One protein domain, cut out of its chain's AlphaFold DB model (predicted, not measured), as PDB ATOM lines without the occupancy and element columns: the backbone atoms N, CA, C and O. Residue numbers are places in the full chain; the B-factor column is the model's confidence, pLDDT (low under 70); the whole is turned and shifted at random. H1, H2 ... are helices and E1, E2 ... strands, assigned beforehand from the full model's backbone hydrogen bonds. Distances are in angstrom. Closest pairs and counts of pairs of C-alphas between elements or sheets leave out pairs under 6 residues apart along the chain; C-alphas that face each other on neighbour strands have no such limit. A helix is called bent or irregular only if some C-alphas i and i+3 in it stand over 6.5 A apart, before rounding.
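AT A GLANCE: This is residues 28 to 229 of the 407 residues of an uncharacterized protein of viral metagenome (UniProt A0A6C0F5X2). A strongly twisted, all-parallel sheet of five strands makes the core, with helices packed on both faces: H2 and H3a, the first arm of the bent helix H3, over one face, and H5 over the other. Beyond the sheet, the second arm H3b and H4 fold back on each other as a helical hairpin that packs on H2, and H1 packs on H2 as well. The printed part has 202 residues with five named helices and five named strands, in the chain order H1 E1 H2 E2 H3 H4 E3 H5 E4 E5, and its class is mixed, helices and strands. Across the sheet the order is E3 E2 E1 E4 E5. The whole is compact, with a radius of gyration of the C-alphas of 16.3 A and a rounded outline spanning 47 by 39 by 38 A.

IN THESE COORDINATES: Start with the sheet at C-alpha 59, (135.441, 186.048, 112.016), where E1, residues 59 to 65, begins its 19.7 A. Look next at E2, residues 101 to 107, 20.3 A long, and E3, residues 159 to 165, 18.7 A. E4, residues 184 to 190, measures 19.2 A, and E5, residues 215 to 221, runs 19.7 A to C-alpha 221 at (144.831, 188.676, 95.616). Among the helices, H2 covers residues 82 to 97 over 22.4 A and H5 residues 168 to 178 over 15.2 A. H3, residues 119 to 143, was assigned as one helix by its hydrogen bonds but is bent: C-alphas 128 and 131 are 6.9 A apart. Its arms are H3a, residues 119 to 128, 14.3 A, and H3b, residues 131 to 143, 18.5 A. H4 takes residues 148 to 156, 12.1 A. Find C-alpha 28 at (142.253, 199.602, 112.395); from there H1 runs 15.3 A to residue 38, only just irregular, with C-alphas 30 and 33 6.6 A apart.

HOW THE PARTS SIT: In the sheet, look for N 61 and O 101, 2.9 A, between E1 and E2, and N 163 and O 104, 2.8 A, between E3 and E2. N 62 and O 186, 2.8 A apart, are within hydrogen-bond range between the neighbour strands E1 and E4, and so are N 187 and O 217, 2.8 A apart, between E4 and E5. The sheet and its helices make three layers, helices on both faces of a sheet: H2 and H3a on one face, H5 on the other. H2 runs along the strands at a height over the sheet of 8.4 A, over E1, at 4 degrees to it on the local plane. H3a is on the same face, at a height over the sheet of 9.6 A, and H5 is on the opposite face; the closest C-alphas of H5 and E3 are those of Thr 171 and Leu 165, 5.9 A. E1, H2, E2 and E2, H3a, H3b, H4, E3 are strand-helix-strand units, parallel neighbour strands with helices between; E3, H5, E4 is a split one, with E2 and E1 between its strands. These three crossovers are right-handed. H2 is the hub, touching three other helices. With residues 92 to 97 alone it touches H1, at a shallow tilt of 17 degrees, opposite ways; the closest C-alphas are those of Leu 96 and Ala 28, 4.9 A. H3b touches H2 with residues 133 to 137 alone, at a steep tilt of 60 degrees, closest at C-alphas Met 133 and Phe 88, 6.2 A. H4 and H2 only just touch, with 3 pairs of C-alphas within 8 A, closest at Lys 154 and Leu 95, 7.1 A. H3b and H4 form a hairpin at a shallow tilt of 30 degrees, closest at C-alphas Thr 142 and Glu 148, 5.5 A. Every O i to N i+4 pair is within hydrogen-bond range in H2, H3a, H3b, H4 and H5; in H1 it is 5 of 7.

THE WHOLE: The C-alphas of Thr 149 and Gln 196, the two farthest apart, are 48.6 A from each other. The printed part has no cut. The links H1 to E1, E1 to H2, E2 to H3a and E4 to E5 are long, the last with 24 residues. Mean pLDDT of the printed part is 79.0; look under 70 at residues 38 to 53, 69 to 82, 111 to 114, 208 to 212 and 222 to 229.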
ATOM      1  N   ALA A  28     142.631 200.077 113.724       84.75
ATOM      2  CA  ALA A  28     142.253 199.602 112.395       84.75
ATOM      3  C   ALA A  28     142.304 200.715 111.334       84.75
ATOM      4  O   ALA A  28     142.815 200.489 110.238       84.75
ATOM      5  N   GLU A  29     141.843 201.924 111.671       85.31
ATOM      6  CA  GLU A  29     141.908 203.094 110.782       85.31
ATOM      7  C   GLU A  29     143.354 203.472 110.440       85.31
ATOM      8  O   GLU A  29     143.649 203.765 109.281       85.31
ATOM      9  N   ARG A  30     144.267 203.394 111.421       88.25
ATOM     10  CA  ARG A  30     145.706 203.601 111.198       88.25
ATOM     11  C   ARG A  30     146.341 202.468 110.389       88.25
ATOM     12  O   ARG A  30     147.236 202.721 109.590       88.25
ATOM     13  N   LEU A  31     145.925 201.215 110.608       87.38
ATOM     14  CA  LEU A  31     146.548 200.030 109.991       87.38
ATOM     15  C   LEU A  31     146.202 199.899 108.509       87.38
ATOM     16  O   LEU A  31     147.024 199.442 107.715       87.38
ATOM     17  N   ARG A  32     144.989 200.310 108.134       83.62
ATOM     18  CA  ARG A  32     144.479 200.222 106.766       83.62
ATOM     19  C   ARG A  32     145.440 200.792 105.707       83.62
ATOM     20  O   ARG A  32     145.772 200.035 104.797       83.62
ATOM     21  N   PRO A  33     145.897 202.060 105.775       82.12
ATOM     22  CA  PRO A  33     146.806 202.604 104.765       82.12
ATOM     23  C   PRO A  33     148.115 201.812 104.667       82.12
ATOM     24  O   PRO A  33     148.559 201.534 103.558       82.12
ATOM     25  N   VAL A  34     148.667 201.358 105.799       82.50
ATOM     26  CA  VAL A  34     149.898 200.550 105.816       82.50
ATOM     27  C   VAL A  34     149.693 199.216 105.100       82.50
ATOM     28  O   VAL A  34     150.538 198.816 104.307       82.50
ATOM     29  N   LEU A  35     148.561 198.535 105.330       79.50
ATOM     30  CA  LEU A  35     148.252 197.274 104.650       79.50
ATOM     31  C   LEU A  35     148.234 197.439 103.123       79.50
ATOM     32  O   LEU A  35     148.813 196.610 102.430       79.50
ATOM     33  N   PHE A  36     147.588 198.483 102.599       76.44
ATOM     34  CA  PHE A  36     147.498 198.694 101.149       76.44
ATOM     35  C   PHE A  36     148.804 199.195 100.526       76.44
ATOM     36  O   PHE A  36     149.074 198.870  99.374       76.44
ATOM     37  N   GLU A  37     149.629 199.918 101.285       74.06
ATOM     38  CA  GLU A  37     150.972 200.323 100.858       74.06
ATOM     39  C   GLU A  37     151.892 199.109 100.667       74.06
ATOM     40  O   GLU A  37     152.528 198.961  99.628       74.06
ATOM     41  N   VAL A  38     151.925 198.198 101.644       68.88
ATOM     42  CA  VAL A  38     152.843 197.044 101.624       68.88
ATOM     43  C   VAL A  38     152.259 195.810 100.928       68.88
ATOM     44  O   VAL A  38     152.940 194.795 100.785       68.88
ATOM     45  N   GLN A  39     150.988 195.857 100.521       69.75
ATOM     46  CA  GLN A  39     150.297 194.796  99.780       69.75
ATOM     47  C   GLN A  39     149.507 195.386  98.598       69.75
ATOM     48  O   GLN A  39     148.283 195.222  98.537       69.75
ATOM     49  N   PRO A  40     150.185 196.009  97.613       59.84
ATOM     50  CA  PRO A  40     149.527 196.639  96.460       59.84
ATOM     51  C   PRO A  40     148.735 195.640  95.598       59.84
ATOM     52  O   PRO A  40     147.944 196.016  94.738       59.84
ATOM     53  N   GLU A  41     148.941 194.342  95.825       61.88
ATOM     54  CA  GLU A  41     148.302 193.245  95.099       61.88
ATOM     55  C   GLU A  41     146.907 192.873  95.604       61.88
ATOM     56  O   GLU A  41     146.228 192.041  94.986       61.88
ATOM     57  N   LEU A  42     146.483 193.445  96.733       63.84
ATOM     58  CA  LEU A  42     145.096 193.370  97.170       63.84
ATOM     59  C   LEU A  42     144.235 194.066  96.115       63.84
ATOM     60  O   LEU A  42     144.368 195.263  95.864       63.84
ATOM     61  N   SER A  43     143.388 193.288  95.442       57.75
ATOM     62  CA  SER A  43     142.580 193.778  94.330       57.75
ATOM     63  C   SER A  43     141.713 194.955  94.775       57.75
ATOM     64  O   SER A  43     141.016 194.875  95.780       57.75
ATOM     65  N   ILE A  44     141.701 196.013  93.960       46.34
ATOM     66  CA  ILE A  44     141.018 197.306  94.162       46.34
ATOM     67  C   ILE A  44     139.483 197.195  94.348       46.34
ATOM     68  O   ILE A  44     138.799 198.173  94.612       46.34
ATOM     69  N   ASN A  45     138.917 195.990  94.263       48.72
ATOM     70  CA  ASN A  45     137.497 195.727  94.509       48.72
ATOM     71  C   ASN A  45     137.210 195.132  95.896       48.72
ATOM     72  O   ASN A  45     136.100 194.650  96.135       48.72
ATOM     73  N   ASP A  46     138.200 195.094  96.786       60.16
ATOM     74  CA  ASP A  46     138.014 194.550  98.122       60.16
ATOM     75  C   ASP A  46     137.182 195.515  98.972       60.16
ATOM     76  O   ASP A  46     137.497 196.697  99.104       60.16
ATOM     77  N   TRP A  47     136.131 195.002  99.601       68.06
ATOM     78  CA  TRP A  47     135.318 195.740 100.573       68.06
ATOM     79  C   TRP A  47     136.165 196.270 101.747       68.06
ATOM     80  O   TRP A  47     135.751 197.196 102.440       68.06
ATOM     81  N   LEU A  48     137.379 195.732 101.922       69.69
ATOM     82  CA  LEU A  48     138.427 196.248 102.802       69.69
ATOM     83  C   LEU A  48     138.929 197.660 102.435       69.69
ATOM     84  O   LEU A  48     139.639 198.266 103.229       69.69
ATOM     85  N   GLN A  49     138.595 198.200 101.260       64.75
ATOM     86  CA  GLN A  49     138.916 199.584 100.891       64.75
ATOM     87  C   GLN A  49     137.877 200.601 101.380       64.75
ATOM     88  O   GLN A  49     138.165 201.799 101.411       64.75
ATOM     89  N   HIS A  50     136.683 200.162 101.792       68.56
ATOM     90  CA  HIS A  50     135.674 201.075 102.329       68.56
ATOM     91  C   HIS A  50     136.143 201.690 103.657       68.56
ATOM     92  O   HIS A  50     136.881 201.068 104.419       68.56
ATOM     93  N   GLU A  51     135.767 202.946 103.915       64.00
ATOM     94  CA  GLU A  51     136.148 203.666 105.145       64.00
ATOM     95  C   GLU A  51     135.542 203.028 106.402       64.00
ATOM     96  O   GLU A  51     136.186 203.003 107.446       64.00
ATOM     97  N   ASP A  52     134.382 202.384 106.259       66.88
ATOM     98  CA  ASP A  52     133.668 201.701 107.335       66.88
ATOM     99  C   ASP A  52     133.929 200.185 107.330       66.88
ATOM    100  O   ASP A  52     133.007 199.383 107.158       66.88
ATOM    101  N   ILE A  53     135.186 199.753 107.498       68.44
ATOM    102  CA  ILE A  53     135.467 198.317 107.664       68.44
ATOM    103  C   ILE A  53     134.865 197.861 108.999       68.44
ATOM    104  O   ILE A  53     135.305 198.318 110.061       68.44
ATOM    105  N   PRO A  54     133.888 196.938 109.002       73.56
ATOM    106  CA  PRO A  54     133.332 196.453 110.250       73.56
ATOM    107  C   PRO A  54     134.402 195.663 111.007       73.56
ATOM    108  O   PRO A  54     135.033 194.758 110.459       73.56
ATOM    109  N   GLN A  55     134.564 195.962 112.294       83.56
ATOM    110  CA  GLN A  55     135.259 195.055 113.201       83.56
ATOM    111  C   GLN A  55     134.488 193.729 113.231       83.56
ATOM    112  O   GLN A  55     133.283 193.697 113.497       83.56
ATOM    113  N   MET A  56     135.179 192.630 112.944       87.69
ATOM    114  CA  MET A  56     134.623 191.282 112.896       87.69
ATOM    115  C   MET A  56     135.349 190.363 113.893       87.69
ATOM    116  O   MET A  56     135.958 189.375 113.480       87.69
ATOM    117  N   PRO A  57     135.261 190.606 115.214       88.56
ATOM    118  CA  PRO A  57     135.949 189.781 116.217       88.56
ATOM    119  C   PRO A  57     135.477 188.315 116.235       88.56
ATOM    120  O   PRO A  57     136.127 187.449 116.814       88.56
ATOM    121  N   ASN A  58     134.335 188.030 115.600       89.31
ATOM    122  CA  ASN A  58     133.760 186.698 115.422       89.31
ATOM    123  C   ASN A  58     134.008 186.093 114.020       89.31
ATOM    124  O   ASN A  58     133.274 185.180 113.607       89.31
ATOM    125  N   ALA A  59     134.984 186.617 113.275       92.19
ATOM    126  CA  ALA A  59     135.441 186.048 112.016       92.19
ATOM    127  C   ALA A  59     136.632 185.099 112.203       92.19
ATOM    128  O   ALA A  59     137.461 185.281 113.090       92.19
ATOM    129  N   VAL A  60     136.770 184.133 111.298       95.00
ATOM    130  CA  VAL A  60     138.022 183.392 111.087       95.00
ATOM    131  C   VAL A  60     138.624 183.832 109.762       95.00
ATOM    132  O   VAL A  60     137.964 183.713 108.727       95.00
ATOM    133  N   VAL A  61     139.872 184.298 109.774       94.06
ATOM    134  CA  VAL A  61     140.621 184.567 108.541       94.06
ATOM    135  C   VAL A  61     141.214 183.254 108.035       94.06
ATOM    136  O   VAL A  61     141.878 182.535 108.779       94.06
ATOM    137  N   PHE A  62     140.955 182.904 106.780       92.31
ATOM    138  CA  PHE A  62     141.245 181.583 106.236       92.31
ATOM    139  C   PHE A  62     142.010 181.644 104.917       92.31
ATOM    140  O   PHE A  62     141.624 182.368 104.004       92.31
ATOM    141  N   ALA A  63     143.038 180.806 104.781       89.12
ATOM    142  CA  ALA A  63     143.655 180.511 103.493       89.12
ATOM    143  C   ALA A  63     143.801 179.008 103.259       89.12
ATOM    144  O   ALA A  63     143.924 178.197 104.183       89.12
ATOM    145  N   ASN A  64     143.845 178.634 101.984       86.69
ATOM    146  CA  ASN A  64     144.131 177.276 101.554       86.69
ATOM    147  C   ASN A  64     145.207 177.256 100.469       86.69
ATOM    148  O   ASN A  64     145.192 178.057  99.537       86.69
ATOM    149  N   GLY A  65     146.123 176.295 100.557       81.56
ATOM    150  CA  GLY A  65     147.245 176.207  99.633       81.56
ATOM    151  C   GLY A  65     147.822 174.803  99.524       81.56
ATOM    152  O   GLY A  65     147.541 173.906 100.321       81.56
ATOM    153  N   ARG A  66     148.646 174.594  98.493       79.62
ATOM    154  CA  ARG A  66     149.437 173.361  98.382       79.62
ATOM    155  C   ARG A  66     150.673 173.389  99.274       79.62
ATOM    156  O   ARG A  66     151.055 172.319  99.731       79.62
ATOM    157  N   PHE A  67     151.250 174.577  99.483       79.50
ATOM    158  CA  PHE A  67     152.435 174.825 100.312       79.50
ATOM    159  C   PHE A  67     153.589 173.852 100.018       79.50
ATOM    160  O   PHE A  67     154.158 173.255 100.919       79.50
ATOM    161  N   GLN A  68     153.908 173.642  98.736       71.69
ATOM    162  CA  GLN A  68     154.974 172.730  98.286       71.69
ATOM    163  C   GLN A  68     156.333 173.443  98.287       71.69
ATOM    164  O   GLN A  68     156.997 173.529  97.257       71.69
ATOM    165  N   GLY A  69     156.677 174.016  99.441       64.06
ATOM    166  CA  GLY A  69     157.724 175.017  99.618       64.06
ATOM    167  C   GLY A  69     157.137 176.415  99.822       64.06
ATOM    168  O   GLY A  69     156.041 176.716  99.339       64.06
ATOM    169  N   LEU A  70     157.854 177.264 100.562       63.09
ATOM    170  CA  LEU A  70     157.414 178.615 100.924       63.09
ATOM    171  C   LEU A  70     158.248 179.678 100.205       63.09
ATOM    172  O   LEU A  70     158.956 180.458 100.820       63.09
ATOM    173  N   PHE A  71     158.233 179.696  98.880       60.97
ATOM    174  CA  PHE A  71     159.075 180.644  98.145       60.97
ATOM    175  C   PHE A  71     158.457 182.045  98.121       60.97
ATOM    176  O   PHE A  71     157.220 182.157  98.083       60.97
ATOM    177  N   PRO A  72     159.296 183.087  98.116       55.78
ATOM    178  CA  PRO A  72     158.864 184.466  97.937       55.78
ATOM    179  C   PRO A  72     158.776 184.777  96.450       55.78
ATOM    180  O   PRO A  72     159.040 183.919  95.609       55.78
ATOM    181  N   LYS A  73     158.669 186.059  96.141       56.47
ATOM    182  CA  LYS A  73     159.367 186.580  94.974       56.47
ATOM    183  C   LYS A  73     160.458 187.570  95.404       56.47
ATOM    184  O   LYS A  73     160.293 188.247  96.414       56.47
ATOM    185  N   THR A  74     161.578 187.556  94.687       43.75
ATOM    186  CA  THR A  74     162.863 188.224  94.983       43.75
ATOM    187  C   THR A  74     162.930 189.692  94.539       43.75
ATOM    188  O   THR A  74     163.993 190.293  94.578       43.75
ATOM    189  N   ASP A  75     161.817 190.273  94.091       43.38
ATOM    190  CA  ASP A  75     161.737 191.616  93.502       43.38
ATOM    191  C   ASP A  75     160.952 192.626  94.353       43.38
ATOM    192  O   ASP A  75     160.718 193.751  93.918       43.38
ATOM    193  N   ALA A  76     160.526 192.260  95.563       43.72
ATOM    194  CA  ALA A  76     159.847 193.200  96.439       43.72
ATOM    195  C   ALA A  76     160.873 194.054  97.199       43.72
ATOM    196  O   ALA A  76     161.419 193.604  98.207       43.72
ATOM    197  N   GLU A  77     161.024 195.322  96.804       44.12
ATOM    198  CA  GLU A  77     161.668 196.374  97.616       44.12
ATOM    199  C   GLU A  77     161.106 196.413  99.054       44.12
ATOM    200  O   GLU A  77     161.767 196.888  99.976       44.12
ATOM    201  N   HIS A  78     159.895 195.878  99.281       47.16
ATOM    202  CA  HIS A  78     159.206 195.812 100.579       47.16
ATOM    203  C   HIS A  78     158.856 194.375 101.044       47.16
ATOM    204  O   HIS A  78     157.953 194.156 101.847       47.16
ATOM    205  N   GLY A  79     159.609 193.375 100.575       48.66
ATOM    206  CA  GLY A  79     160.019 192.233 101.400       48.66
ATOM    207  C   GLY A  79     159.052 191.083 101.704       48.66
ATOM    208  O   GLY A  79     159.505 190.125 102.323       48.66
ATOM    209  N   ILE A  80     157.771 191.079 101.308       57.38
ATOM    210  CA  ILE A  80     156.873 189.974 101.719       57.38
ATOM    211  C   ILE A  80     155.907 189.514 100.612       57.38
ATOM    212  O   ILE A  80     154.682 189.611 100.720       57.38
ATOM    213  N   GLY A  81     156.483 188.984  99.530       58.34
ATOM    214  CA  GLY A  81     155.776 188.313  98.431       58.34
ATOM    215  C   GLY A  81     155.597 186.800  98.629       58.34
ATOM    216  O   GLY A  81     156.074 186.204  99.596       58.34
ATOM    217  N   GLY A  82     154.920 186.140  97.687       66.12
ATOM    218  CA  GLY A  82     154.800 184.678  97.639       66.12
ATOM    219  C   GLY A  82     154.051 184.039  98.820       66.12
ATOM    220  O   GLY A  82     153.048 184.557  99.315       66.12
ATOM    221  N   HIS A  83     154.500 182.857  99.252       71.69
ATOM    222  CA  HIS A  83     153.851 182.121 100.347       71.69
ATOM    223  C   HIS A  83     154.028 182.766 101.737       71.69
ATOM    224  O   HIS A  83     153.051 182.759 102.489       71.69
ATOM    225  N   PRO A  84     155.191 183.345 102.102       73.38
ATOM    226  CA  PRO A  84     155.300 184.147 103.323       73.38
ATOM    227  C   PRO A  84     154.370 185.363 103.299       73.38
ATOM    228  O   PRO A  84     153.707 185.634 104.298       73.38
ATOM    229  N   GLY A  85     154.226 186.019 102.139       75.06
ATOM    230  CA  GLY A  85     153.281 187.123 101.934       75.06
ATOM    231  C   GLY A  85     151.841 186.756 102.261       75.06
ATOM    232  O   GLY A  85     151.106 187.557 102.833       75.06
ATOM    233  N   LEU A  86     151.435 185.514 101.991       79.94
ATOM    234  CA  LEU A  86     150.120 185.026 102.402       79.94
ATOM    235  C   LEU A  86     149.979 184.958 103.931       79.94
ATOM    236  O   LEU A  86     148.940 185.357 104.448       79.94
ATOM    237  N   ILE A  87     150.992 184.469 104.654       85.50
ATOM    238  CA  ILE A  87     150.956 184.377 106.125       85.50
ATOM    239  C   ILE A  87     150.925 185.776 106.743       85.50
ATOM    240  O   ILE A  87     150.068 186.051 107.581       85.50
ATOM    241  N   PHE A  88     151.789 186.672 106.268       85.50
ATOM    242  CA  PHE A  88     151.784 188.085 106.640       85.50
ATOM    243  C   PHE A  88     150.409 188.721 106.453       85.50
ATOM    244  O   PHE A  88     149.842 189.312 107.370       85.50
ATOM    245  N   ARG A  89     149.821 188.533 105.269       84.69
ATOM    246  CA  ARG A  89     148.518 189.094 104.916       84.69
ATOM    247  C   ARG A  89     147.404 188.554 105.800       84.69
ATOM    248  O   ARG A  89     146.538 189.319 106.206       84.69
ATOM    249  N   LEU A  90     147.427 187.264 106.143       89.94
ATOM    250  CA  LEU A  90     146.465 186.688 107.085       89.94
ATOM    251  C   LEU A  90     146.534 187.368 108.455       89.94
ATOM    252  O   LEU A  90     145.489 187.685 109.019       89.94
ATOM    253  N   MET A  91     147.743 187.611 108.968       93.06
ATOM    254  CA  MET A  91     147.945 188.294 110.249       93.06
ATOM    255  C   MET A  91     147.482 189.751 110.178       93.06
ATOM    256  O   MET A  91     146.696 190.180 111.017       93.06
ATOM    257  N   MET A  92     147.879 190.491 109.141       90.25
ATOM    258  CA  MET A  92     147.486 191.892 108.964       90.25
ATOM    259  C   MET A  92     145.971 192.065 108.785       90.25
ATOM    260  O   MET A  92     145.382 192.975 109.365       90.25
ATOM    261  N   VAL A  93     145.313 191.172 108.037       90.00
ATOM    262  CA  VAL A  93     143.847 191.169 107.894       90.00
ATOM    263  C   VAL A  93     143.171 190.827 109.224       90.00
ATOM    264  O   VAL A  93     142.173 191.452 109.572       90.00
ATOM    265  N   ALA A  94     143.708 189.880 109.997       93.31
ATOM    266  CA  ALA A  94     143.168 189.554 111.317       93.31
ATOM    267  C   ALA A  94     143.238 190.760 112.269       93.31
ATOM    268  O   ALA A  94     142.233 191.105 112.894       93.31
ATOM    269  N   LEU A  95     144.382 191.456 112.292       93.31
ATOM    270  CA  LEU A  95     144.578 192.696 113.044       93.31
ATOM    271  C   LEU A  95     143.604 193.801 112.611       93.31
ATOM    272  O   LEU A  95     142.999 194.449 113.464       93.31
ATOM    273  N   LEU A  96     143.423 193.995 111.300       90.38
ATOM    274  CA  LEU A  96     142.513 194.996 110.739       90.38
ATOM    275  C   LEU A  96     141.056 194.741 111.149       90.38
ATOM    276  O   LEU A  96     140.339 195.668 111.525       90.38
ATOM    277  N   LEU A  97     140.630 193.478 111.106       89.75
ATOM    278  CA  LEU A  97     139.273 193.055 111.454       89.75
ATOM    279  C   LEU A  97     139.049 192.891 112.962       89.75
ATOM    280  O   LEU A  97     137.920 192.622 113.372       89.75
ATOM    281  N   GLY A  98     140.097 193.004 113.781       90.75
ATOM    282  CA  GLY A  98     140.018 192.790 115.225       90.75
ATOM    283  C   GLY A  98     139.666 191.351 115.613       90.75
ATOM    284  O   GLY A  98     139.074 191.132 116.670       90.75
ATOM    285  N   THR A  99     139.988 190.370 114.766       93.44
ATOM    286  CA  THR A  99     139.852 188.946 115.096       93.44
ATOM    287  C   THR A  99     141.192 188.342 115.478       93.44
ATOM    288  O   THR A  99     142.233 188.681 114.922       93.44
ATOM    289  N   ASN A 100     141.144 187.369 116.383       95.56
ATOM    290  CA  ASN A 100     142.311 186.597 116.784       95.56
ATOM    291  C   ASN A 100     142.419 185.265 116.034       95.56
ATOM    292  O   ASN A 100     143.369 184.527 116.251       95.56
ATOM    293  N   ASN A 101     141.454 184.892 115.191       96.88
ATOM    294  CA  ASN A 101     141.366 183.524 114.681       96.88
ATOM    295  C   ASN A 101     141.857 183.423 113.236       96.88
ATOM    296  O   ASN A 101     141.242 183.978 112.323       96.88
ATOM    297  N   ILE A 102     142.921 182.645 113.026       97.19
ATOM    298  CA  ILE A 102     143.487 182.374 111.702       97.19
ATOM    299  C   ILE A 102     143.510 180.866 111.457       97.19
ATOM    300  O   ILE A 102     143.947 180.079 112.298       97.19
ATOM    301  N   ALA A 103     143.066 180.457 110.274       95.88
ATOM    302  CA  ALA A 103     143.095 179.078 109.822       95.88
ATOM    303  C   ALA A 103     143.870 178.957 108.504       95.88
ATOM    304  O   ALA A 103     143.526 179.579 107.500       95.88
ATOM    305  N   ILE A 104     144.894 178.107 108.481       94.12
ATOM    306  CA  ILE A 104     145.685 177.833 107.276       94.12
ATOM    307  C   ILE A 104     145.528 176.362 106.932       94.12
ATOM    308  O   ILE A 104     145.842 175.490 107.738       94.12
ATOM    309  N   SER A 105     145.046 176.067 105.728       92.44
ATOM    310  CA  SER A 105     144.896 174.687 105.269       92.44
ATOM    311  C   SER A 105     145.914 174.306 104.206       92.44
ATOM    312  O   SER A 105     146.054 174.992 103.192       92.44
ATOM    313  N   TYR A 106     146.598 173.183 104.413       90.25
ATOM    314  CA  TYR A 106     147.689 172.725 103.559       90.25
ATOM    315  C   TYR A 106     147.408 171.346 102.962       90.25
ATOM    316  O   TYR A 106     146.869 170.454 103.611       90.25
ATOM    317  N   SER A 107     147.744 171.161 101.685       86.38
ATOM    318  CA  SER A 107     147.490 169.907 100.964       86.38
ATOM    319  C   SER A 107     148.194 168.708 101.603       86.38
ATOM    320  O   SER A 107     149.417 168.716 101.738       86.38
ATOM    321  N   ILE A 108     147.451 167.628 101.867       88.06
ATOM    322  CA  ILE A 108     148.037 166.342 102.289       88.06
ATOM    323  C   ILE A 108     148.489 165.451 101.123       88.06
ATOM    324  O   ILE A 108     149.013 164.363 101.333       88.06
ATOM    325  N   LYS A 109     148.266 165.897  99.882       81.50
ATOM    326  CA  LYS A 109     148.646 165.156  98.673       81.50
ATOM    327  C   LYS A 109     150.165 165.008  98.545       81.50
ATOM    328  O   LYS A 109     150.903 165.948  98.861       81.50
ATOM    329  N   GLN A 110     150.592 163.845  98.056       71.69
ATOM    330  CA  GLN A 110     151.983 163.373  98.057       71.69
ATOM    331  C   GLN A 110     152.351 162.515  96.829       71.69
ATOM    332  O   GLN A 110     153.267 161.697  96.862       71.69
ATOM    333  N   ASP A 111     151.627 162.695  95.736       63.59
ATOM    334  CA  ASP A 111     151.409 161.660  94.728       63.59
ATOM    335  C   ASP A 111     152.046 161.944  93.350       63.59
ATOM    336  O   ASP A 111     151.890 161.133  92.441       63.59
ATOM    337  N   ASP A 112     152.808 163.034  93.174       64.25
ATOM    338  CA  ASP A 112     153.501 163.350  91.910       64.25
ATOM    339  C   ASP A 112     154.673 164.352  92.062       64.25
ATOM    340  O   ASP A 112     154.910 164.908  93.138       64.25
ATOM    341  N   GLU A 113     155.385 164.626  90.957       65.62
ATOM    342  CA  GLU A 113     156.424 165.674  90.808       65.62
ATOM    343  C   GLU A 113     155.952 167.075  91.253       65.62
ATOM    344  O   GLU A 113     156.755 167.962  91.539       65.62
ATOM    345  N   LYS A 114     154.633 167.301  91.319       67.88
ATOM    346  CA  LYS A 114     154.030 168.573  91.739       67.88
ATOM    347  C   LYS A 114     153.806 168.639  93.247       67.88
ATOM    348  O   LYS A 114     153.465 169.717  93.741       67.88
ATOM    349  N   ASN A 115     153.958 167.523  93.963       73.94
ATOM    350  CA  ASN A 115     153.784 167.417  95.405       73.94
ATOM    351  C   ASN A 115     154.965 166.678  96.075       73.94
ATOM    352  O   ASN A 115     154.794 165.565  96.592       73.94
ATOM    353  N   PRO A 116     156.173 167.271  96.056       72.62
ATOM    354  CA  PRO A 116     157.376 166.643  96.593       72.62
ATOM    355  C   PRO A 116     157.359 166.498  98.117       72.62
ATOM    356  O   PRO A 116     157.761 165.444  98.605       72.62
ATOM    357  N   LEU A 117     156.821 167.477  98.851       76.56
ATOM    358  CA  LEU A 117     156.829 167.477 100.314       76.56
ATOM    359  C   LEU A 117     155.713 166.621 100.918       76.56
ATOM    360  O   LEU A 117     154.573 166.598 100.430       76.56
ATOM    361  N   ASP A 118     156.033 165.969 102.032       82.31
ATOM    362  CA  ASP A 118     155.059 165.336 102.914       82.31
ATOM    363  C   ASP A 118     154.273 166.361 103.753       82.31
ATOM    364  O   ASP A 118     154.693 167.512 103.883       82.31
ATOM    365  N   PRO A 119     153.100 165.988 104.296       86.19
ATOM    366  CA  PRO A 119     152.279 166.902 105.084       86.19
ATOM    367  C   PRO A 119     152.988 167.468 106.326       86.19
ATOM    368  O   PRO A 119     152.789 168.641 106.632       86.19
ATOM    369  N   SER A 120     153.825 166.672 107.002       84.81
ATOM    370  CA  SER A 120     154.553 167.093 108.205       84.81
ATOM    371  C   SER A 120     155.599 168.150 107.869       84.81
ATOM    372  O   SER A 120     155.678 169.162 108.557       84.81
ATOM    373  N   SER A 121     156.341 167.974 106.771       81.38
ATOM    374  CA  SER A 121     157.302 168.979 106.298       81.38
ATOM    375  C   SER A 121     156.624 170.311 105.969       81.38
ATOM    376  O   SER A 121     157.112 171.370 106.352       81.38
ATOM    377  N   LYS A 122     155.451 170.287 105.321       84.69
ATOM    378  CA  LYS A 122     154.693 171.519 105.013       84.69
ATOM    379  C   LYS A 122     154.229 172.225 106.277       84.69
ATOM    380  O   LYS A 122     154.325 173.444 106.372       84.69
ATOM    381  N   GLU A 123     153.707 171.462 107.231       88.38
ATOM    382  CA  GLU A 123     153.298 171.990 108.524       88.38
ATOM    383  C   GLU A 123     154.486 172.599 109.276       88.38
ATOM    384  O   GLU A 123     154.377 173.737 109.730       88.38
ATOM    385  N   GLY A 124     155.620 171.898 109.338       83.94
ATOM    386  CA  GLY A 124     156.859 172.396 109.939       83.94
ATOM    387  C   GLY A 124     157.303 173.721 109.325       83.94
ATOM    388  O   GLY A 124     157.506 174.688 110.056       83.94
ATOM    389  N   MET A 125     157.331 173.803 107.990       80.88
ATOM    390  CA  MET A 125     157.662 175.034 107.266       80.88
ATOM    391  C   MET A 125     156.710 176.187 107.597       80.88
ATOM    392  O   MET A 125     157.155 177.302 107.860       80.88
ATOM    393  N   ILE A 126     155.392 175.948 107.586       87.00
ATOM    394  CA  ILE A 126     154.412 177.002 107.889       87.00
ATOM    395  C   ILE A 126     154.594 177.484 109.329       87.00
ATOM    396  O   ILE A 126     154.590 178.688 109.571       87.00
ATOM    397  N   ARG A 127     154.781 176.563 110.284       88.50
ATOM    398  CA  ARG A 127     154.983 176.903 111.700       88.50
ATOM    399  C   ARG A 127     156.250 177.714 111.917       88.50
ATOM    400  O   ARG A 127     156.193 178.702 112.643       88.50
ATOM    401  N   SER A 128     157.350 177.347 111.260       83.50
ATOM    402  CA  SER A 128     158.618 178.067 111.390       83.50
ATOM    403  C   SER A 128     158.558 179.506 110.872       83.50
ATOM    404  O   SER A 128     159.381 180.313 111.275       83.50
ATOM    405  N   LEU A 129     157.576 179.857 110.028       81.50
ATOM    406  CA  LEU A 129     157.394 181.234 109.556       81.50
ATOM    407  C   LEU A 129     156.579 182.122 110.495       81.50
ATOM    408  O   LEU A 129     156.634 183.339 110.352       81.50
ATOM    409  N   ILE A 130     155.800 181.557 111.419       87.94
ATOM    410  CA  ILE A 130     154.828 182.341 112.191       87.94
ATOM    411  C   ILE A 130     155.519 183.400 113.053       87.94
ATOM    412  O   ILE A 130     155.148 184.567 112.974       87.94
ATOM    413  N   GLU A 131     156.508 183.010 113.859       88.50
ATOM    414  CA  GLU A 131     157.179 183.946 114.771       88.50
ATOM    415  C   GLU A 131     158.058 184.964 114.032       88.50
ATOM    416  O   GLU A 131     157.865 186.154 114.274       88.50
ATOM    417  N   PRO A 132     158.918 184.579 113.062       82.31
ATOM    418  CA  PRO A 132     159.641 185.562 112.253       82.31
ATOM    419  C   PRO A 132     158.709 186.581 111.592       82.31
ATOM    420  O   PRO A 132     158.989 187.774 111.610       82.31
ATOM    421  N   MET A 133     157.553 186.136 111.086       85.38
ATOM    422  CA  MET A 133     156.590 187.033 110.453       85.38
ATOM    423  C   MET A 133     155.950 188.019 111.433       85.38
ATOM    424  O   MET A 133     155.678 189.159 111.061       85.38
ATOM    425  N   LYS A 134     155.709 187.610 112.685       90.31
ATOM    426  CA  LYS A 134     155.232 188.535 113.718       90.31
ATOM    427  C   LYS A 134     156.257 189.632 113.976       90.31
ATOM    428  O   LYS A 134     155.867 190.792 114.029       90.31
ATOM    429  N   GLU A 135     157.536 189.287 114.098       85.88
ATOM    430  CA  GLU A 135     158.597 190.278 114.326       85.88
ATOM    431  C   GLU A 135     158.728 191.253 113.148       85.88
ATOM    432  O   GLU A 135     158.849 192.457 113.366       85.88
ATOM    433  N   GLU A 136     158.602 190.777 111.904       80.88
ATOM    434  CA  GLU A 136     158.571 191.658 110.727       80.88
ATOM    435  C   GLU A 136     157.358 192.607 110.746       80.88
ATOM    436  O   GLU A 136     157.490 193.791 110.434       80.88
ATOM    437  N   ILE A 137     156.177 192.136 111.173       87.25
ATOM    438  CA  ILE A 137     155.000 193.005 111.351       87.25
ATOM    439  C   ILE A 137     155.231 194.021 112.478       87.25
ATOM    440  O   ILE A 137     154.846 195.179 112.323       87.25
ATOM    441  N   VAL A 138     155.852 193.625 113.595       89.44
ATOM    442  CA  VAL A 138     156.207 194.549 114.686       89.44
ATOM    443  C   VAL A 138     157.133 195.641 114.162       89.44
ATOM    444  O   VAL A 138     156.806 196.816 114.301       89.44
ATOM    445  N   ALA A 139     158.240 195.273 113.515       82.25
ATOM    446  CA  ALA A 139     159.200 196.227 112.967       82.25
ATOM    447  C   ALA A 139     158.533 197.189 111.971       82.25
ATOM    448  O   ALA A 139     158.669 198.410 112.091       82.25
ATOM    449  N   LEU A 140     157.733 196.648 111.044       84.25
ATOM    450  CA  LEU A 140     156.984 197.441 110.076       84.25
ATOM    451  C   LEU A 140     156.036 198.424 110.767       84.25
ATOM    452  O   LEU A 140     156.102 199.620 110.502       84.25
ATOM    453  N   LEU A 141     155.146 197.959 111.643       86.38
ATOM    454  CA  LEU A 141     154.137 198.829 112.246       86.38
ATOM    455  C   LEU A 141     154.765 199.850 113.200       86.38
ATOM    456  O   LEU A 141     154.364 201.013 113.185       86.38
ATOM    457  N   THR A 142     155.795 199.481 113.958       86.12
ATOM    458  CA  THR A 142     156.535 200.432 114.799       86.12
ATOM    459  C   THR A 142     157.180 201.536 113.956       86.12
ATOM    460  O   THR A 142     157.039 202.712 114.294       86.12
ATOM    461  N   SER A 143     157.768 201.204 112.797       79.50
ATOM    462  CA  SER A 143     158.303 202.210 111.856       79.50
ATOM    463  C   SER A 143     157.237 203.180 111.325       79.50
ATOM    464  O   SER A 143     157.548 204.294 110.914       79.50
ATOM    465  N   ARG A 144     155.957 202.780 111.373       82.44
ATOM    466  CA  ARG A 144     154.794 203.583 110.964       82.44
ATOM    467  C   ARG A 144     154.069 204.243 112.141       82.44
ATOM    468  O   ARG A 144     152.934 204.688 111.989       82.44
ATOM    469  N   GLY A 145     154.708 204.322 113.311       85.31
ATOM    470  CA  GLY A 145     154.194 205.053 114.471       85.31
ATOM    471  C   GLY A 145     153.178 204.284 115.319       85.31
ATOM    472  O   GLY A 145     152.448 204.887 116.111       85.31
ATOM    473  N   PHE A 146     153.094 202.961 115.168       91.19
ATOM    474  CA  PHE A 146     152.349 202.123 116.104       91.19
ATOM    475  C   PHE A 146     153.171 201.870 117.369       91.19
ATOM    476  O   PHE A 146     154.397 201.810 117.325       91.19
ATOM    477  N   GLY A 147     152.495 201.705 118.508       92.75
ATOM    478  CA  GLY A 147     153.173 201.318 119.741       92.75
ATOM    479  C   GLY A 147     153.628 199.864 119.654       92.75
ATOM    480  O   GLY A 147     152.794 198.977 119.482       92.75
ATOM    481  N   GLU A 148     154.926 199.613 119.813       92.88
ATOM    482  CA  GLU A 148     155.508 198.268 119.721       92.88
ATOM    483  C   GLU A 148     154.796 197.262 120.641       92.88
ATOM    484  O   GLU A 148     154.380 196.190 120.198       92.88
ATOM    485  N   THR A 149     154.565 197.641 121.905       96.00
ATOM    486  CA  THR A 149     153.851 196.812 122.892       96.00
ATOM    487  C   THR A 149     152.430 196.476 122.437       96.00
ATOM    488  O   THR A 149     152.037 195.314 122.485       96.00
ATOM    489  N   GLU A 150     151.682 197.463 121.927       95.19
ATOM    490  CA  GLU A 150     150.312 197.270 121.425       95.19
ATOM    491  C   GLU A 150     150.289 196.263 120.262       95.19
ATOM    492  O   GLU A 150     149.443 195.366 120.220       95.19
ATOM    493  N   VAL A 151     151.221 196.395 119.312       94.75
ATOM    494  CA  VAL A 151     151.312 195.503 118.148       94.75
ATOM    495  C   VAL A 151     151.667 194.083 118.585       94.75
ATOM    496  O   VAL A 151     151.008 193.126 118.171       94.75
ATOM    497  N   ARG A 152     152.669 193.939 119.459       97.00
ATOM    498  CA  ARG A 152     153.143 192.639 119.943       97.00
ATOM    499  C   ARG A 152     152.066 191.897 120.730       97.00
ATOM    500  O   ARG A 152     151.873 190.703 120.515       97.00
ATOM    501  N   GLU A 153     151.321 192.592 121.590       96.69
ATOM    502  CA  GLU A 153     150.185 192.021 122.323       96.69
ATOM    503  C   GLU A 153     149.109 191.482 121.374       96.69
ATOM    504  O   GLU A 153     148.664 190.341 121.524       96.69
ATOM    505  N   LYS A 154     148.729 192.263 120.354       96.06
ATOM    506  CA  LYS A 154     147.730 191.836 119.364       96.06
ATOM    507  C   LYS A 154     148.205 190.638 118.538       96.06
ATOM    508  O   LYS A 154     147.429 189.713 118.316       96.06
ATOM    509  N   LEU A 155     149.470 190.620 118.115       96.75
ATOM    510  CA  LEU A 155     150.054 189.498 117.370       96.75
ATOM    511  C   LEU A 155     150.182 188.228 118.223       96.75
ATOM    512  O   LEU A 155     149.931 187.127 117.732       96.75
ATOM    513  N   ASN A 156     150.528 188.365 119.504       96.62
ATOM    514  CA  ASN A 156     150.607 187.244 120.443       96.62
ATOM    515  C   ASN A 156     149.231 186.660 120.783       96.62
ATOM    516  O   ASN A 156     149.130 185.471 121.078       96.62
ATOM    517  N   ALA A 157     148.169 187.464 120.697       96.12
ATOM    518  CA  ALA A 157     146.797 187.002 120.871       96.12
ATOM    519  C   ALA A 157     146.266 186.175 119.681       96.12
ATOM    520  O   ALA A 157     145.215 185.541 119.811       96.12
ATOM    521  N   LEU A 158     146.961 186.158 118.533       96.81
ATOM    522  CA  LEU A 158     146.535 185.398 117.358       96.81
ATOM    523  C   LEU A 158     146.568 183.883 117.617       96.81
ATOM    524  O   LEU A 158     147.608 183.265 117.840       96.81
ATOM    525  N   ASN A 159     145.405 183.258 117.490       96.12
ATOM    526  CA  ASN A 159     145.176 181.824 117.507       96.12
ATOM    527  C   ASN A 159     145.247 181.264 116.079       96.12
ATOM    528  O   ASN A 159     144.244 181.207 115.356       96.12
ATOM    529  N   ILE A 160     146.451 180.858 115.673       96.50
ATOM    530  CA  ILE A 160     146.733 180.318 114.340       96.50
ATOM    531  C   ILE A 160     146.667 178.791 114.376       96.50
ATOM    532  O   ILE A 160     147.481 178.131 115.025       96.50
ATOM    533  N   LYS A 161     145.714 178.207 113.643       96.12
ATOM    534  CA  LYS A 161     145.557 176.750 113.528       96.12
ATOM    535  C   LYS A 161     145.811 176.275 112.105       96.12
ATOM    536  O   LYS A 161     145.323 176.863 111.137       96.12
ATOM    537  N   LEU A 162     146.549 175.175 111.989       94.94
ATOM    538  CA  LEU A 162     146.839 174.530 110.715       94.94
ATOM    539  C   LEU A 162     145.918 173.330 110.507       94.94
ATOM    540  O   LEU A 162     145.612 172.608 111.456       94.94
ATOM    541  N   PHE A 163     145.468 173.123 109.270       94.00
ATOM    542  CA  PHE A 163     144.520 172.066 108.933       94.00
ATOM    543  C   PHE A 163     144.974 171.262 107.709       94.00
ATOM    544  O   PHE A 163     145.177 171.841 106.638       94.00
ATOM    545  N   PRO A 164     145.036 169.924 107.798       91.62
ATOM    546  CA  PRO A 164     145.237 169.096 106.621       91.62
ATOM    547  C   PRO A 164     144.055 169.247 105.648       91.62
ATOM    548  O   PRO A 164     142.884 169.061 105.995       91.62
ATOM    549  N   LEU A 165     144.364 169.584 104.399       88.94
ATOM    550  CA  LEU A 165     143.398 169.768 103.322       88.94
ATOM    551  C   LEU A 165     143.157 168.434 102.607       88.94
ATOM    552  O   LEU A 165     143.872 168.079 101.668       88.94
ATOM    553  N   THR A 166     142.127 167.708 103.046       81.00
ATOM    554  CA  THR A 166     141.614 166.491 102.390       81.00
ATOM    555  C   THR A 166     140.688 166.864 101.231       81.00
ATOM    556  O   THR A 166     140.958 166.572 100.066       81.00
ATOM    557  N   ASN A 167     139.613 167.584 101.546       85.75
ATOM    558  CA  ASN A 167     138.797 168.343 100.616       85.75
ATOM    559  C   ASN A 167     138.395 169.665 101.279       85.75
ATOM    560  O   ASN A 167     138.273 169.762 102.498       85.75
ATOM    561  N   LEU A 168     138.188 170.687 100.458       83.75
ATOM    562  CA  LEU A 168     138.024 172.050 100.942       83.75
ATOM    563  C   LEU A 168     136.804 172.223 101.864       83.75
ATOM    564  O   LEU A 168     136.914 172.880 102.894       83.75
ATOM    565  N   PHE A 169     135.668 171.598 101.548       84.19
ATOM    566  CA  PHE A 169     134.443 171.734 102.340       84.19
ATOM    567  C   PHE A 169     134.544 171.076 103.715       84.19
ATOM    568  O   PHE A 169     134.181 171.694 104.713       84.19
ATOM    569  N   SER A 170     135.067 169.848 103.797       86.88
ATOM    570  CA  SER A 170     135.261 169.187 105.091       86.88
ATOM    571  C   SER A 170     136.294 169.914 105.940       86.88
ATOM    572  O   SER A 170     136.135 169.985 107.154       86.88
ATOM    573  N   THR A 171     137.330 170.479 105.311       89.56
ATOM    574  CA  THR A 171     138.326 171.283 106.019       89.56
ATOM    575  C   THR A 171     137.699 172.557 106.579       89.56
ATOM    576  O   THR A 171     137.878 172.829 107.758       89.56
ATOM    577  N   VAL A 172     136.888 173.291 105.808       87.75
ATOM    578  CA  VAL A 172     136.179 174.476 106.323       87.75
ATOM    579  C   VAL A 172     135.186 174.116 107.437       87.75
ATOM    580  O   VAL A 172     135.115 174.814 108.446       87.75
ATOM    581  N   ALA A 173     134.470 172.995 107.323       86.69
ATOM    582  CA  ALA A 173     133.603 172.518 108.401       86.69
ATOM    583  C   ALA A 173     134.397 172.174 109.678       86.69
ATOM    584  O   ALA A 173     133.940 172.445 110.789       86.69
ATOM    585  N   ALA A 174     135.597 171.600 109.539       89.94
ATOM    586  CA  ALA A 174     136.500 171.355 110.662       89.94
ATOM    587  C   ALA A 174     137.021 172.665 111.278       89.94
ATOM    588  O   ALA A 174     137.085 172.768 112.501       89.94
ATOM    589  N   VAL A 175     137.312 173.683 110.458       90.88
ATOM    590  CA  VAL A 175     137.657 175.033 110.932       90.88
ATOM    591  C   VAL A 175     136.530 175.596 111.800       90.88
ATOM    592  O   VAL A 175     136.790 175.986 112.934       90.88
ATOM    593  N   GLY A 176     135.277 175.557 111.332       87.62
ATOM    594  CA  GLY A 176     134.126 176.042 112.108       87.62
ATOM    595  C   GLY A 176     133.956 175.339 113.464       87.62
ATOM    596  O   GLY A 176     133.598 175.974 114.450       87.62
ATOM    597  N   LYS A 177     134.284 174.042 113.554       89.06
ATOM    598  CA  LYS A 177     134.274 173.294 114.827       89.06
ATOM    599  C   LYS A 177     135.430 173.673 115.755       89.06
ATOM    600  O   LYS A 177     135.251 173.710 116.968       89.06
ATOM    601  N   SER A 178     136.608 173.940 115.196       89.81
ATOM    602  CA  SER A 178     137.817 174.288 115.954       89.81
ATOM    603  C   SER A 178     137.818 175.715 116.505       89.81
ATOM    604  O   SER A 178     138.648 176.022 117.366       89.81
ATOM    605  N   PHE A 179     136.918 176.572 116.022       89.75
ATOM    606  CA  PHE A 179     136.720 177.938 116.498       89.75
ATOM    607  C   PHE A 179     135.240 178.161 116.870       89.75
ATOM    608  O   PHE A 179     134.486 178.763 116.101       89.75
ATOM    609  N   PRO A 180     134.786 177.658 118.035       79.81
ATOM    610  CA  PRO A 180     133.389 177.776 118.440       79.81
ATOM    611  C   PRO A 180     132.981 179.245 118.630       79.81
ATOM    612  O   PRO A 180     133.757 180.070 119.110       79.81
ATOM    613  N   GLY A 181     131.747 179.578 118.242       82.31
ATOM    614  CA  GLY A 181     131.189 180.933 118.351       82.31
ATOM    615  C   GLY A 181     131.529 181.873 117.190       82.31
ATOM    616  O   GLY A 181     130.950 182.958 117.100       82.31
ATOM    617  N   GLN A 182     132.404 181.455 116.272       84.56
ATOM    618  CA  GLN A 182     132.698 182.217 115.062       84.56
ATOM    619  C   GLN A 182     131.556 182.077 114.052       84.56
ATOM    620  O   GLN A 182     130.999 180.995 113.869       84.56
ATOM    621  N   LYS A 183     131.180 183.189 113.416       84.19
ATOM    622  CA  LYS A 183     130.018 183.261 112.514       84.19
ATOM    623  C   LYS A 183     130.397 183.612 111.082       84.19
ATOM    624  O   LYS A 183     129.643 183.281 110.170       84.19
ATOM    625  N   ARG A 184     131.550 184.247 110.865       88.62
ATOM    626  CA  ARG A 184     132.013 184.643 109.528       88.62
ATOM    627  C   ARG A 184     133.324 183.960 109.164       88.62
ATOM    628  O   ARG A 184     134.178 183.747 110.021       88.62
ATOM    629  N   LEU A 185     133.474 183.646 107.886       89.75
ATOM    630  CA  LEU A 185     134.731 183.194 107.303       89.75
ATOM    631  C   LEU A 185     135.233 184.280 106.352       89.75
ATOM    632  O   LEU A 185     134.531 184.623 105.405       89.75
ATOM    633  N   VAL A 186     136.436 184.794 106.579       90.06
ATOM    634  CA  VAL A 186     137.091 185.750 105.679       90.06
ATOM    635  C   VAL A 186     138.187 185.007 104.936       90.06
ATOM    636  O   VAL A 186     139.232 184.693 105.497       90.06
ATOM    637  N   MET A 187     137.933 184.657 103.681       87.62
ATOM    638  CA  MET A 187     138.830 183.822 102.897       87.62
ATOM    639  C   MET A 187     139.779 184.668 102.047       87.62
ATOM    640  O   MET A 187     139.356 185.315 101.090       87.62
ATOM    641  N   VAL A 188     141.076 184.595 102.346       84.06
ATOM    642  CA  VAL A 188     142.136 185.183 101.520       84.06
ATOM    643  C   VAL A 188     142.425 184.239 100.357       84.06
ATOM    644  O   VAL A 188     142.856 183.100 100.554       84.06
ATOM    645  N   THR A 189     142.166 184.684  99.128       77.81
ATOM    646  CA  THR A 189     142.270 183.826  97.945       77.81
ATOM    647  C   THR A 189     142.812 184.551  96.721       77.81
ATOM    648  O   THR A 189     142.606 185.745  96.542       77.81
ATOM    649  N   GLY A 190     143.532 183.819  95.869       73.62
ATOM    650  CA  GLY A 190     144.018 184.335  94.593       73.62
ATOM    651  C   GLY A 190     142.949 184.290  93.505       73.62
ATOM    652  O   GLY A 190     142.178 183.331  93.422       73.62
ATOM    653  N   LEU A 191     142.946 185.304  92.643       74.00
ATOM    654  CA  LEU A 191     142.130 185.333  91.435       74.00
ATOM    655  C   LEU A 191     142.633 184.309  90.407       74.00
ATOM    656  O   LEU A 191     143.827 184.023  90.297       74.00
ATOM    657  N   GLU A 192     141.708 183.730  89.647       71.81
ATOM    658  CA  GLU A 192     142.008 182.915  88.472       71.81
ATOM    659  C   GLU A 192     141.650 183.674  87.201       71.81
ATOM    660  O   GLU A 192     140.716 184.465  87.201       71.81
ATOM    661  N   LYS A 193     142.358 183.392  86.104       72.00
ATOM    662  CA  LYS A 193     141.960 183.875  84.781       72.00
ATOM    663  C   LYS A 193     141.007 182.884  84.141       72.00
ATOM    664  O   LYS A 193     141.296 181.686  84.091       72.00
ATOM    665  N   ASP A 194     139.880 183.376  83.649       77.44
ATOM    666  CA  ASP A 194     139.007 182.588  82.794       77.44
ATOM    667  C   ASP A 194     139.620 182.407  81.390       77.44
ATOM    668  O   ASP A 194     140.720 182.877  81.082       77.44
ATOM    669  N   LYS A 195     138.906 181.702  80.506       80.44
ATOM    670  CA  LYS A 195     139.358 181.458  79.124       80.44
ATOM    671  C   LYS A 195     139.503 182.738  78.289       80.44
ATOM    672  O   LYS A 195     140.094 182.682  77.217       80.44
ATOM    673  N   GLN A 196     138.928 183.843  78.746       80.06
ATOM    674  CA  GLN A 196     138.936 185.154  78.100       80.06
ATOM    675  C   GLN A 196     139.980 186.082  78.744       80.06
ATOM    676  O   GLN A 196     140.129 187.224  78.320       80.06
ATOM    677  N   GLY A 197     140.729 185.592  79.739       73.06
ATOM    678  CA  GLY A 197     141.766 186.341  80.439       73.06
ATOM    679  C   GLY A 197     141.244 187.258  81.545       73.06
ATOM    680  O   GLY A 197     142.047 188.014  82.093       73.06
ATOM    681  N   LYS A 198     139.948 187.189  81.884       76.31
ATOM    682  CA  LYS A 198     139.331 187.983  82.950       76.31
ATOM    683  C   LYS A 198     139.527 187.305  84.302       76.31
ATOM    684  O   LYS A 198     139.352 186.093  84.435       76.31
ATOM    685  N   ASP A 199     139.851 188.113  85.304       74.75
ATOM    686  CA  ASP A 199     140.024 187.641  86.668       74.75
ATOM    687  C   ASP A 199     138.675 187.293  87.319       74.75
ATOM    688  O   ASP A 199     137.701 188.048  87.246       74.75
ATOM    689  N   TYR A 200     138.615 186.139  87.981       74.25
ATOM    690  CA  TYR A 200     137.462 185.687  88.749       74.25
ATOM    691  C   TYR A 200     137.895 184.893  89.986       74.25
ATOM    692  O   TYR A 200     138.927 184.222  90.007       74.25
ATOM    693  N   ASN A 201     137.072 184.929  91.035       77.38
ATOM    694  CA  ASN A 201     137.255 184.081  92.207       77.38
ATOM    695  C   ASN A 201     136.464 182.775  92.035       77.38
ATOM    696  O   ASN A 201     135.233 182.766  92.123       77.38
ATOM    697  N   LYS A 202     137.164 181.649  91.859       77.25
ATOM    698  CA  LYS A 202     136.546 180.312  91.735       77.25
ATOM    699  C   LYS A 202     135.726 179.871  92.956       77.25
ATOM    700  O   LYS A 202     134.913 178.952  92.863       77.25
ATOM    701  N   TYR A 203     135.941 180.495  94.111       78.06
ATOM    702  CA  TYR A 203     135.289 180.140  95.366       78.06
ATOM    703  C   TYR A 203     134.018 180.945  95.650       78.06
ATOM    704  O   TYR A 203     133.198 180.506  96.455       78.06
ATOM    705  N   ALA A 204     133.802 182.063  94.947       74.38
ATOM    706  CA  ALA A 204     132.688 182.979  95.203       74.38
ATOM    707  C   ALA A 204     131.302 182.323  95.058       74.38
ATOM    708  O   ALA A 204     130.364 182.651  95.779       74.38
ATOM    709  N   THR A 205     131.154 181.368  94.137       70.69
ATOM    710  CA  THR A 205     129.917 180.587  93.968       70.69
ATOM    711  C   THR A 205     129.883 179.344  94.852       70.69
ATOM    712  O   THR A 205     128.813 178.930  95.291       70.69
ATOM    713  N   THR A 206     131.056 178.780  95.135       72.00
ATOM    714  CA  THR A 206     131.259 177.512  95.847       72.00
ATOM    715  C   THR A 206     130.846 177.594  97.320       72.00
ATOM    716  O   THR A 206     130.371 176.610  97.880       72.00
ATOM    717  N   PHE A 207     130.982 178.765  97.945       72.50
ATOM    718  CA  PHE A 207     130.785 178.934  99.387       72.50
ATOM    719  C   PHE A 207     129.551 179.741  99.798       72.50
ATOM    720  O   PHE A 207     129.419 180.094 100.967       72.50
ATOM    721  N   LYS A 208     128.605 179.982  98.880       62.47
ATOM    722  CA  LYS A 208     127.377 180.748  99.170       62.47
ATOM    723  C   LYS A 208     126.527 180.177 100.319       62.47
ATOM    724  O   LYS A 208     125.722 180.908 100.881       62.47
ATOM    725  N   THR A 209     126.702 178.904 100.675       60.38
ATOM    726  CA  THR A 209     125.970 178.223 101.757       60.38
ATOM    727  C   THR A 209     126.872 177.222 102.489       60.38
ATOM    728  O   THR A 209     126.684 176.008 102.391       60.38
ATOM    729  N   LEU A 210     127.909 177.708 103.176       67.12
ATOM    730  CA  LEU A 210     128.769 176.855 104.001       67.12
ATOM    731  C   LEU A 210     128.086 176.464 105.312       67.12
ATOM    732  O   LEU A 210     127.656 177.318 106.081       67.12
ATOM    733  N   SER A 211     128.058 175.168 105.619       57.56
ATOM    734  CA  SER A 211     127.668 174.700 106.945       57.56
ATOM    735  C   SER A 211     128.721 175.125 107.977       57.56
ATOM    736  O   SER A 211     129.897 174.785 107.858       57.56
ATOM    737  N   GLY A 212     128.303 175.889 108.990       65.56
ATOM    738  CA  GLY A 212     129.166 176.349 110.089       65.56
ATOM    739  C   GLY A 212     129.508 177.841 110.080       65.56
ATOM    740  O   GLY A 212     129.988 178.332 111.094       65.56
ATOM    741  N   PHE A 213     129.204 178.573 109.004       76.88
ATOM    742  CA  PHE A 213     129.337 180.031 108.952       76.88
ATOM    743  C   PHE A 213     128.057 180.657 108.394       76.88
ATOM    744  O   PHE A 213     127.441 180.123 107.477       76.88
ATOM    745  N   THR A 214     127.646 181.797 108.944       75.44
ATOM    746  CA  THR A 214     126.474 182.552 108.476       75.44
ATOM    747  C   THR A 214     126.797 183.456 107.286       75.44
ATOM    748  O   THR A 214     125.882 183.985 106.665       75.44
ATOM    749  N   GLY A 215     128.081 183.655 106.970       81.44
ATOM    750  CA  GLY A 215     128.542 184.456 105.838       81.44
ATOM    751  C   GLY A 215     130.010 184.195 105.503       81.44
ATOM    752  O   GLY A 215     130.789 183.785 106.368       81.44
ATOM    753  N   VAL A 216     130.361 184.417 104.236       82.75
ATOM    754  CA  VAL A 216     131.717 184.249 103.704       82.75
ATOM    755  C   VAL A 216     132.084 185.507 102.939       82.75
ATOM    756  O   VAL A 216     131.401 185.862 101.980       82.75
ATOM    757  N   ASP A 217     133.169 186.137 103.359       84.50
ATOM    758  CA  ASP A 217     133.768 187.282 102.690       84.50
ATOM    759  C   ASP A 217     135.072 186.837 102.030       84.50
ATOM    760  O   ASP A 217     135.718 185.884 102.476       84.50
ATOM    761  N   PHE A 218     135.461 187.502 100.949       81.62
ATOM    762  CA  PHE A 218     136.692 187.186 100.234       81.62
ATOM    763  C   PHE A 218     137.616 188.387 100.246       81.62
ATOM    764  O   PHE A 218     137.159 189.495  99.992       81.62
ATOM    765  N   VAL A 219     138.892 188.120 100.503       78.75
ATOM    766  CA  VAL A 219     139.997 189.058 100.316       78.75
ATOM    767  C   VAL A 219     140.772 188.579  99.098       78.75
ATOM    768  O   VAL A 219     141.253 187.438  99.077       78.75
ATOM    769  N   LEU A 220     140.804 189.391  98.044       73.62
ATOM    770  CA  LEU A 220     141.191 188.943  96.704       73.62
ATOM    771  C   LEU A 220     142.608 189.386  96.354       73.62
ATOM    772  O   LEU A 220     142.888 190.572  96.232       73.62
ATOM    773  N   ASN A 221     143.479 188.416  96.096       70.19
ATOM    774  CA  ASN A 221     144.831 188.676  95.616       70.19
ATOM    775  C   ASN A 221     144.847 188.642  94.088       70.19
ATOM    776  O   ASN A 221     144.435 187.642  93.483       70.19
ATOM    777  N   SER A 222     145.340 189.712  93.468       61.88
ATOM    778  CA  SER A 222     145.602 189.728  92.031       61.88
ATOM    779  C   SER A 222     146.608 188.630  91.661       61.88
ATOM    780  O   SER A 222     147.496 188.288  92.436       61.88
ATOM    781  N   ARG A 223     146.456 188.053  90.464       55.81
ATOM    782  CA  ARG A 223     147.409 187.075  89.912       55.81
ATOM    783  C   ARG A 223     148.519 187.723  89.085       55.81
ATOM    784  O   ARG A 223     149.446 187.029  88.684       55.81
ATOM    785  N   GLN A 224     148.343 188.992  88.715       49.66
ATOM    786  CA  GLN A 224     149.161 189.692  87.717       49.66
ATOM    787  C   GLN A 224     150.311 190.484  88.316       49.66
ATOM    788  O   GLN A 224     151.022 191.188  87.606       49.66
ATOM    789  N   SER A 225     150.447 190.415  89.619       50.41
ATOM    790  CA  SER A 225     151.283 191.320  90.354       50.41
ATOM    791  C   SER A 225     152.667 190.721  90.557       50.41
ATOM    792  O   SER A 225     152.879 189.500  90.528       50.41
ATOM    793  N   SER A 226     153.634 191.622  90.643       49.06
ATOM    794  CA  SER A 226     155.054 191.333  90.640       49.06
ATOM    795  C   SER A 226     155.523 190.555  91.868       49.06
ATOM    796  O   SER A 226     156.707 190.362  91.960       49.06
ATOM    797  N   SER A 227     154.694 190.023  92.770       48.19
ATOM    798  CA  SER A 227     155.171 189.285  93.956       48.19
ATOM    799  C   SER A 227     154.772 187.801  94.022       48.19
ATOM    800  O   SER A 227     155.049 187.124  95.017       48.19
ATOM    801  N   THR A 228     154.134 187.242  92.983       52.59
ATOM    802  CA  THR A 228     153.708 185.828  92.993       52.59
ATOM    803  C   THR A 228     154.704 184.927  92.257       52.59
ATOM    804  O   THR A 228     154.823 185.031  91.042       52.59
ATOM    805  N   ILE A 229     155.365 183.995  92.959       58.28
ATOM    806  CA  ILE A 229     156.108 182.891  92.324       58.28
ATOM    807  C   ILE A 229     155.215 181.652  92.195       58.28
ATOM    808  O   ILE A 229     154.551 181.207  93.139       58.28
TER     809      ILE A 229